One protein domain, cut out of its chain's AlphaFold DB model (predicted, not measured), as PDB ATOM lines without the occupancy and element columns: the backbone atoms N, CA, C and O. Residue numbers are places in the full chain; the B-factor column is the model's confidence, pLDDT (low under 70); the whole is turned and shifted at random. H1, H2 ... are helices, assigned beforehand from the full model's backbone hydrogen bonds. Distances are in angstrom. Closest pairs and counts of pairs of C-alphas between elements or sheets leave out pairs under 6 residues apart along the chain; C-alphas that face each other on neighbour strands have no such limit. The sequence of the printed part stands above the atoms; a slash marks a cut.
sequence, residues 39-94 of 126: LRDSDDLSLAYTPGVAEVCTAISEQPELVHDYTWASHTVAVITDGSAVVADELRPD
ATOM      1  N   LEU A  39     147.209 150.199  75.209       93.50
ATOM      2  CA  LEU A  39     148.336 150.125  76.142       93.50
ATOM      3  C   LEU A  39     148.341 148.719  76.745       93.50
ATOM      4  O   LEU A  39     147.511 148.419  77.606       93.50
ATOM      5  N   ARG A  40     149.189 147.830  76.223       94.69
ATOM      6  CA  ARG A  40     149.187 146.395  76.566       94.69
ATOM      7  C   ARG A  40     150.344 146.005  77.474       94.69
ATOM      8  O   ARG A  40     150.184 145.104  78.294       94.69
ATOM      9  N   ASP A  41     151.481 146.670  77.325       95.38
ATOM     10  CA  ASP A  41     152.736 146.327  77.983       95.38
ATOM     11  C   ASP A  41     153.563 147.578  78.330       95.38
ATOM     12  O   ASP A  41     153.109 148.720  78.196       95.38
ATOM     13  N   SER A  42     154.767 147.352  78.860       93.19
ATOM     14  CA  SER A  42     155.704 148.412  79.235       93.19
ATOM     15  C   SER A  42     156.180 149.235  78.047       93.19
ATOM     16  O   SER A  42     156.436 150.423  78.216       93.19
ATOM     17  N   ASP A  43     156.288 148.630  76.869       93.31
ATOM     18  CA  ASP A  43     156.849 149.286  75.692       93.31
ATOM     19  C   ASP A  43     155.823 150.265  75.111       93.31
ATOM     20  O   ASP A  43     156.155 151.423  74.845       93.31
ATOM     21  N   ASP A  44     154.549 149.851  75.045       94.19
ATOM     22  CA  ASP A  44     153.423 150.735  74.722       94.19
ATOM     23  C   ASP A  44     153.379 151.939  75.692       94.19
ATOM     24  O   ASP A  44     153.178 153.085  75.277       94.19
ATOM     25  N   LEU A  45     153.599 151.702  76.994       92.50
ATOM     26  CA  LEU A  45     153.632 152.760  78.010       92.50
ATOM     27  C   LEU A  45     154.841 153.688  77.862       92.50
ATOM     28  O   LEU A  45     154.685 154.898  77.999       92.50
ATOM     29  N   SER A  46     156.029 153.158  77.579       92.69
ATOM     30  CA  SER A  46     157.234 153.960  77.359       92.69
ATOM     31  C   SER A  46     157.135 154.851  76.122       92.69
ATOM     32  O   SER A  46     157.736 155.925  76.108       92.69
ATOM     33  N   LEU A  47     156.368 154.441  75.107       92.75
ATOM     34  CA  LEU A  47     156.090 155.261  73.929       92.75
ATOM     35  C   LEU A  47     155.016 156.323  74.202       92.75
ATOM     36  O   LEU A  47     155.192 157.487  73.850       92.75
ATOM     37  N   ALA A  48     153.901 155.931  74.827       91.12
ATOM     38  CA  ALA A  48     152.805 156.846  75.149       91.12
ATOM     39  C   ALA A  48     153.163 157.846  76.264       91.12
ATOM     40  O   ALA A  48     152.517 158.884  76.414       91.12
ATOM     41  N   TYR A  49     154.177 157.518  77.060       90.31
ATOM     42  CA  TYR A  49     154.672 158.317  78.165       90.31
ATOM     43  C   TYR A  49     156.189 158.493  78.058       90.31
ATOM     44  O   TYR A  49     156.740 158.556  76.966       90.31
ATOM     45  N   THR A  50     156.885 158.656  79.176       90.00
ATOM     46  CA  THR A  50     158.340 158.805  79.193       90.00
ATOM     47  C   THR A  50     159.027 157.481  78.825       90.00
ATOM     48  O   THR A  50     158.687 156.452  79.419       90.00
ATOM     49  N   PRO A  51     160.041 157.486  77.936       89.44
ATOM     50  CA  PRO A  51     160.683 158.648  77.307       89.44
ATOM     51  C   PRO A  51     160.035 159.162  76.004       89.44
ATOM     52  O   PRO A  51     160.365 160.274  75.600       89.44
ATOM     53  N   GLY A  52     159.129 158.421  75.359       90.38
ATOM     54  CA  GLY A  52     158.591 158.747  74.026       90.38
ATOM     55  C   GLY A  52     157.881 160.103  73.918       90.38
ATOM     56  O   GLY A  52     158.089 160.846  72.962       90.38
ATOM     57  N   VAL A  53     157.116 160.500  74.937       95.25
ATOM     58  CA  VAL A  53     156.405 161.792  74.964       95.25
ATOM     59  C   VAL A  53     157.351 163.002  74.927       95.25
ATOM     60  O   VAL A  53     156.946 164.085  74.505       95.25
ATOM     61  N   ALA A  54     158.616 162.840  75.338       95.62
ATOM     62  CA  ALA A  54     159.586 163.934  75.363       95.62
ATOM     63  C   ALA A  54     159.875 164.478  73.957       95.62
ATOM     64  O   ALA A  54     160.002 165.689  73.790       95.62
ATOM     65  N   GLU A  55     159.916 163.606  72.949       95.62
ATOM     66  CA  GLU A  55     160.123 164.000  71.554       95.62
ATOM     67  C   GLU A  55     158.970 164.878  71.048       95.62
ATOM     68  O   GLU A  55     159.201 165.941  70.473       95.62
ATOM     69  N   VAL A  56     157.726 164.498  71.364       95.69
ATOM     70  CA  VAL A  56     156.527 165.277  71.017       95.69
ATOM     71  C   VAL A  56     156.528 166.636  71.725       95.69
ATOM     72  O   VAL A  56     156.226 167.654  71.103       95.69
ATOM     73  N   CYS A  57     156.899 166.682  73.009       96.56
ATOM     74  CA  CYS A  57     157.005 167.939  73.755       96.56
ATOM     75  C   CYS A  57     158.052 168.884  73.152       96.56
ATOM     76  O   CYS A  57     157.769 170.070  72.991       96.56
ATOM     77  N   THR A  58     159.236 168.375  72.799       97.44
ATOM     78  CA  THR A  58     160.282 169.178  72.150       97.44
ATOM     79  C   THR A  58     159.812 169.685  70.790       97.44
ATOM     80  O   THR A  58     159.900 170.883  70.536       97.44
ATOM     81  N   ALA A  59     159.216 168.821  69.962       97.56
ATOM     82  CA  ALA A  59     158.697 169.210  68.652       97.56
ATOM     83  C   ALA A  59     157.645 170.329  68.749       97.56
ATOM     84  O   ALA A  59     157.713 171.303  68.005       97.56
ATOM     85  N   ILE A  60     156.709 170.243  69.702       97.88
ATOM     86  CA  ILE A  60     155.707 171.298  69.935       97.88
ATOM     87  C   ILE A  60     156.356 172.570  70.501       97.88
ATOM     88  O   ILE A  60     155.919 173.674  70.183       97.88
ATOM     89  N   SER A  61     157.394 172.447  71.332       97.88
ATOM     90  CA  SER A  61     158.117 173.613  71.848       97.88
ATOM     91  C   SER A  61     158.828 174.389  70.736       97.88
ATOM     92  O   SER A  61     158.917 175.612  70.818       97.88
ATOM     93  N   GLU A  62     159.353 173.694  69.728       98.31
ATOM     94  CA  GLU A  62     160.009 174.301  68.566       98.31
ATOM     95  C   GLU A  62     158.996 174.830  67.541       98.31
ATOM     96  O   GLU A  62     159.216 175.884  66.944       98.31
ATOM     97  N   GLN A  63     157.879 174.119  67.355       98.12
ATOM     98  CA  GLN A  63     156.813 174.424  66.395       98.12
ATOM     99  C   GLN A  63     155.429 174.316  67.075       98.12
ATOM    100  O   GLN A  63     154.797 173.253  67.048       98.12
ATOM    101  N   PRO A  64     154.930 175.403  67.701       97.38
ATOM    102  CA  PRO A  64     153.703 175.384  68.508       97.38
ATOM    103  C   PRO A  64     152.439 174.918  67.777       97.38
ATOM    104  O   PRO A  64     151.530 174.370  68.398       97.38
ATOM    105  N   GLU A  65     152.362 175.109  66.462       96.31
ATOM    106  CA  GLU A  65     151.254 174.670  65.613       96.31
ATOM    107  C   GLU A  65     151.041 173.150  65.631       96.31
ATOM    108  O   GLU A  65     149.902 172.695  65.486       96.31
ATOM    109  N   LEU A  66     152.095 172.372  65.901       96.38
ATOM    110  CA  LEU A  66     152.044 170.912  65.978       96.38
ATOM    111  C   LEU A  66     151.170 170.403  67.134       96.38
ATOM    112  O   LEU A  66     150.754 169.241  67.130       96.38
ATOM    113  N   VAL A  67     150.812 171.268  68.094       96.56
ATOM    114  CA  VAL A  67     149.834 170.948  69.147       96.56
ATOM    115  C   VAL A  67     148.507 170.460  68.562       96.56
ATOM    116  O   VAL A  67     147.817 169.645  69.174       96.56
ATOM    117  N   HIS A  68     148.146 170.934  67.369       95.38
ATOM    118  CA  HIS A  68     146.896 170.584  66.710       95.38
ATOM    119  C   HIS A  68     146.899 169.190  66.082       95.38
ATOM    120  O   HIS A  68     145.815 168.620  65.916       95.38
ATOM    121  N   ASP A  69     148.080 168.656  65.783       95.44
ATOM    122  CA  ASP A  69     148.259 167.366  65.124       95.44
ATOM    123  C   ASP A  69     148.564 166.259  66.139       95.44
ATOM    124  O   ASP A  69     147.997 165.169  66.059       95.44
ATOM    125  N   TYR A  70     149.408 166.551  67.136       95.31
ATOM    126  CA  TYR A  70     149.894 165.556  68.100       95.31
ATOM    127  C   TYR A  70     149.193 165.590  69.458       95.31
ATOM    128  O   TYR A  70     149.578 164.867  70.376       95.31
ATOM    129  N   THR A  71     148.143 166.398  69.611       93.94
ATOM    130  CA  THR A  71     147.323 166.390  70.825       93.94
ATOM    131  C   THR A  71     145.834 166.367  70.506       93.94
ATOM    132  O   THR A  71     145.372 166.672  69.407       93.94
ATOM    133  N   TRP A  72     145.038 166.058  71.524       93.94
ATOM    134  CA  TRP A  72     143.582 166.136  71.467       93.94
ATOM    135  C   TRP A  72     143.015 167.564  71.335       93.94
ATOM    136  O   TRP A  72     141.797 167.707  71.210       93.94
ATOM    137  N   ALA A  73     143.845 168.616  71.349       91.50
ATOM    138  CA  ALA A  73     143.397 170.011  71.363       91.50
ATOM    139  C   ALA A  73     142.440 170.351  70.206       91.50
ATOM    140  O   ALA A  73     141.421 171.004  70.419       91.50
ATOM    141  N   SER A  74     142.699 169.844  68.997       90.94
ATOM    142  CA  SER A  74     141.838 170.064  67.820       90.94
ATOM    143  C   SER A  74     140.482 169.348  67.887       90.94
ATOM    144  O   SER A  74     139.576 169.659  67.114       90.94
ATOM    145  N   HIS A  75     140.330 168.401  68.814       90.44
ATOM    146  CA  HIS A  75     139.155 167.538  68.968       90.44
ATOM    147  C   HIS A  75     138.371 167.796  70.249       90.44
ATOM    148  O   HIS A  75     137.371 167.125  70.501       90.44
ATOM    149  N   THR A  76     138.808 168.761  71.054       88.69
ATOM    150  CA  THR A  76     138.286 168.968  72.401       88.69
ATOM    151  C   THR A  76     137.602 170.320  72.501       88.69
ATOM    152  O   THR A  76     138.170 171.352  72.149       88.69
ATOM    153  N   VAL A  77     136.369 170.320  73.008       87.94
ATOM    154  CA  VAL A  77     135.610 171.535  73.322       87.94
ATOM    155  C   VAL A  77     135.379 171.580  74.823       87.94
ATOM    156  O   VAL A  77     134.777 170.670  75.391       87.94
ATOM    157  N   ALA A  78     135.830 172.655  75.464       84.44
ATOM    158  CA  ALA A  78     135.555 172.893  76.872       84.44
ATOM    159  C   ALA A  78     134.129 173.440  77.048       84.44
ATOM    160  O   ALA A  78     133.780 174.489  76.502       84.44
ATOM    161  N   VAL A  79     133.311 172.738  77.834       81.81
ATOM    162  CA  VAL A  79     132.010 173.234  78.301       81.81
ATOM    163  C   VAL A  79     132.225 173.908  79.653       81.81
ATOM    164  O   VAL A  79     132.418 173.233  80.659       81.81
ATOM    165  N   ILE A  80     132.221 175.241  79.666       78.31
ATOM    166  CA  ILE A  80     132.445 176.062  80.864       78.31
ATOM    167  C   ILE A  80     131.134 176.772  81.213       78.31
ATOM    168  O   ILE A  80     130.530 177.412  80.353       78.31
ATOM    169  N   THR A  81     130.701 176.656  82.467       72.56
ATOM    170  CA  THR A  81     129.514 177.323  83.018       72.56
ATOM    171  C   THR A  81     129.852 177.904  84.386       72.56
ATOM    172  O   THR A  81     130.596 177.288  85.146       72.56
ATOM    173  N   ASP A  82     129.320 179.086  84.691       73.81
ATOM    174  CA  ASP A  82     129.417 179.717  86.012       73.81
ATOM    175  C   ASP A  82     128.268 179.299  86.950       73.81
ATOM    176  O   ASP A  82     128.211 179.733  88.097       73.81
ATOM    177  N   GLY A  83     127.349 178.451  86.468       66.44
ATOM    178  CA  GLY A  83     126.226 177.925  87.245       66.44
ATOM    179  C   GLY A  83     125.083 178.916  87.493       66.44
ATOM    180  O   GLY A  83     124.094 178.537  88.113       66.44
ATOM    181  N   SER A  84     125.163 180.149  86.983       60.25
ATOM    182  CA  SER A  84     124.219 181.235  87.304       60.25
ATOM    183  C   SER A  84     122.799 181.050  86.742       60.25
ATOM    184  O   SER A  84     121.853 181.645  87.252       60.25
ATOM    185  N   ALA A  85     122.637 180.215  85.710       57.50
ATOM    186  CA  ALA A  85     121.368 179.968  85.014       57.50
ATOM    187  C   ALA A  85     120.845 178.523  85.160       57.50
ATOM    188  O   ALA A  85     119.981 178.091  84.392       57.50
ATOM    189  N   VAL A  86     121.368 177.759  86.123       58.34
ATOM    190  CA  VAL A  86     120.786 176.461  86.495       58.34
ATOM    191  C   VAL A  86     119.419 176.725  87.135       58.34
ATOM    192  O   VAL A  86     119.293 177.626  87.960       58.34
ATOM    193  N   VAL A  87     118.380 175.991  86.715       57.56
ATOM    194  CA  VAL A  87     116.996 176.179  87.193       57.56
ATOM    195  C   VAL A  87     116.984 176.147  88.729       57.56
ATOM    196  O   VAL A  87     117.415 175.174  89.341       57.56
ATOM    197  N   ALA A  88     116.553 177.258  89.328       47.72
ATOM    198  CA  ALA A  88     117.022 177.730  90.632       47.72
ATOM    199  C   ALA A  88     116.494 176.993  91.878       47.72
ATOM    200  O   ALA A  88     117.015 177.233  92.964       47.72
ATOM    201  N   ASP A  89     115.507 176.104  91.771       52.59
ATOM    202  CA  ASP A  89     114.853 175.549  92.971       52.59
ATOM    203  C   ASP A  89     115.658 174.455  93.707       52.59
ATOM    204  O   ASP A  89     115.266 174.034  94.793       52.59
ATOM    205  N   GLU A  90     116.808 174.010  93.181       53.91
ATOM    206  CA  GLU A  90     117.597 172.912  93.778       53.91
ATOM    207  C   GLU A  90     119.113 173.178  93.864       53.91
ATOM    208  O   GLU A  90     119.923 172.251  93.868       53.91
ATOM    209  N   LEU A  91     119.544 174.435  93.977       49.97
ATOM    210  CA  LEU A  91     120.962 174.732  94.207       49.97
ATOM    211  C   LEU A  91     121.323 174.560  95.691       49.97
ATOM    212  O   LEU A  91     121.177 175.468  96.507       49.97
ATOM    213  N   ARG A  92     121.853 173.383  96.042       52.62
ATOM    214  CA  ARG A  92     122.799 173.254  97.164       52.62
ATOM    215  C   ARG A  92     124.223 173.381  96.610       52.62
ATOM    216  O   ARG A  92     124.443 172.954  95.480       52.62
ATOM    217  N   PRO A  93     125.201 173.896  97.379       48.59
ATOM    218  CA  PRO A  93     126.610 173.959  96.960       48.59
ATOM    219  C   PRO A  93     127.171 172.616  96.457       48.59
ATOM    220  O   PRO A  93     128.060 172.588  95.613       48.59
ATOM    221  N   ASP A  94     126.585 171.511  96.923       54.28
ATOM    222  CA  ASP A  94     126.970 170.138  96.589       54.28
ATOM    223  C   ASP A  94     126.168 169.547  95.407       54.28
ATOM    224  O   ASP A  94     126.328 168.374  95.070       54.28
TER     225      ASP A  94
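Overview. This is residues 39 to 94 of the 126 residues of the protein "Malate dehydrogenase" of Streptomyces olivochromogenes (UniProt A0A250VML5). H1 and H2 run nearly end to end as one column, H3 folds back beside H2, and past little H4 a long tail, residues 76 to 94, reaches away. The printed part has 56 residues, all helix in class, with no named strand. It is extended (radius of gyration of the C-alphas 19.2 A), spanning 52 by 30 by 16 A.

Arrangement. Start at H1, residues 42 to 48, close but not clearly touching H2, residues 52 to 62: C-alphas 46 and 52, the closest, are 6.0 A apart. They run the same way at a shallow tilt of 13 degrees. H2 touches H3, residues 64 to 70, in a helical hairpin, opposite ways at a shallow tilt of 34 degrees, only just short of steep; the closest C-alphas, 60 and 66, are 5.4 A apart. H4, residues 72 to 75, is close to but not clearly touching H3. Every O i to N i+4 pair is within hydrogen-bond range in H1, 6 of 7 in H2 and 1 of 3 in H3, where 3 of 4 O i to N i+3 pairs are.

Along the chain. Find C-alpha 42 at (155.704, 148.412, 79.235), where H1 begins; H2 spans 16.5 A, and H4 ends at C-alpha 75, (139.155, 167.538, 68.968).

Size, cuts and confidence. The printed part has no cut, and residues 83 to 94 have pLDDT under 70.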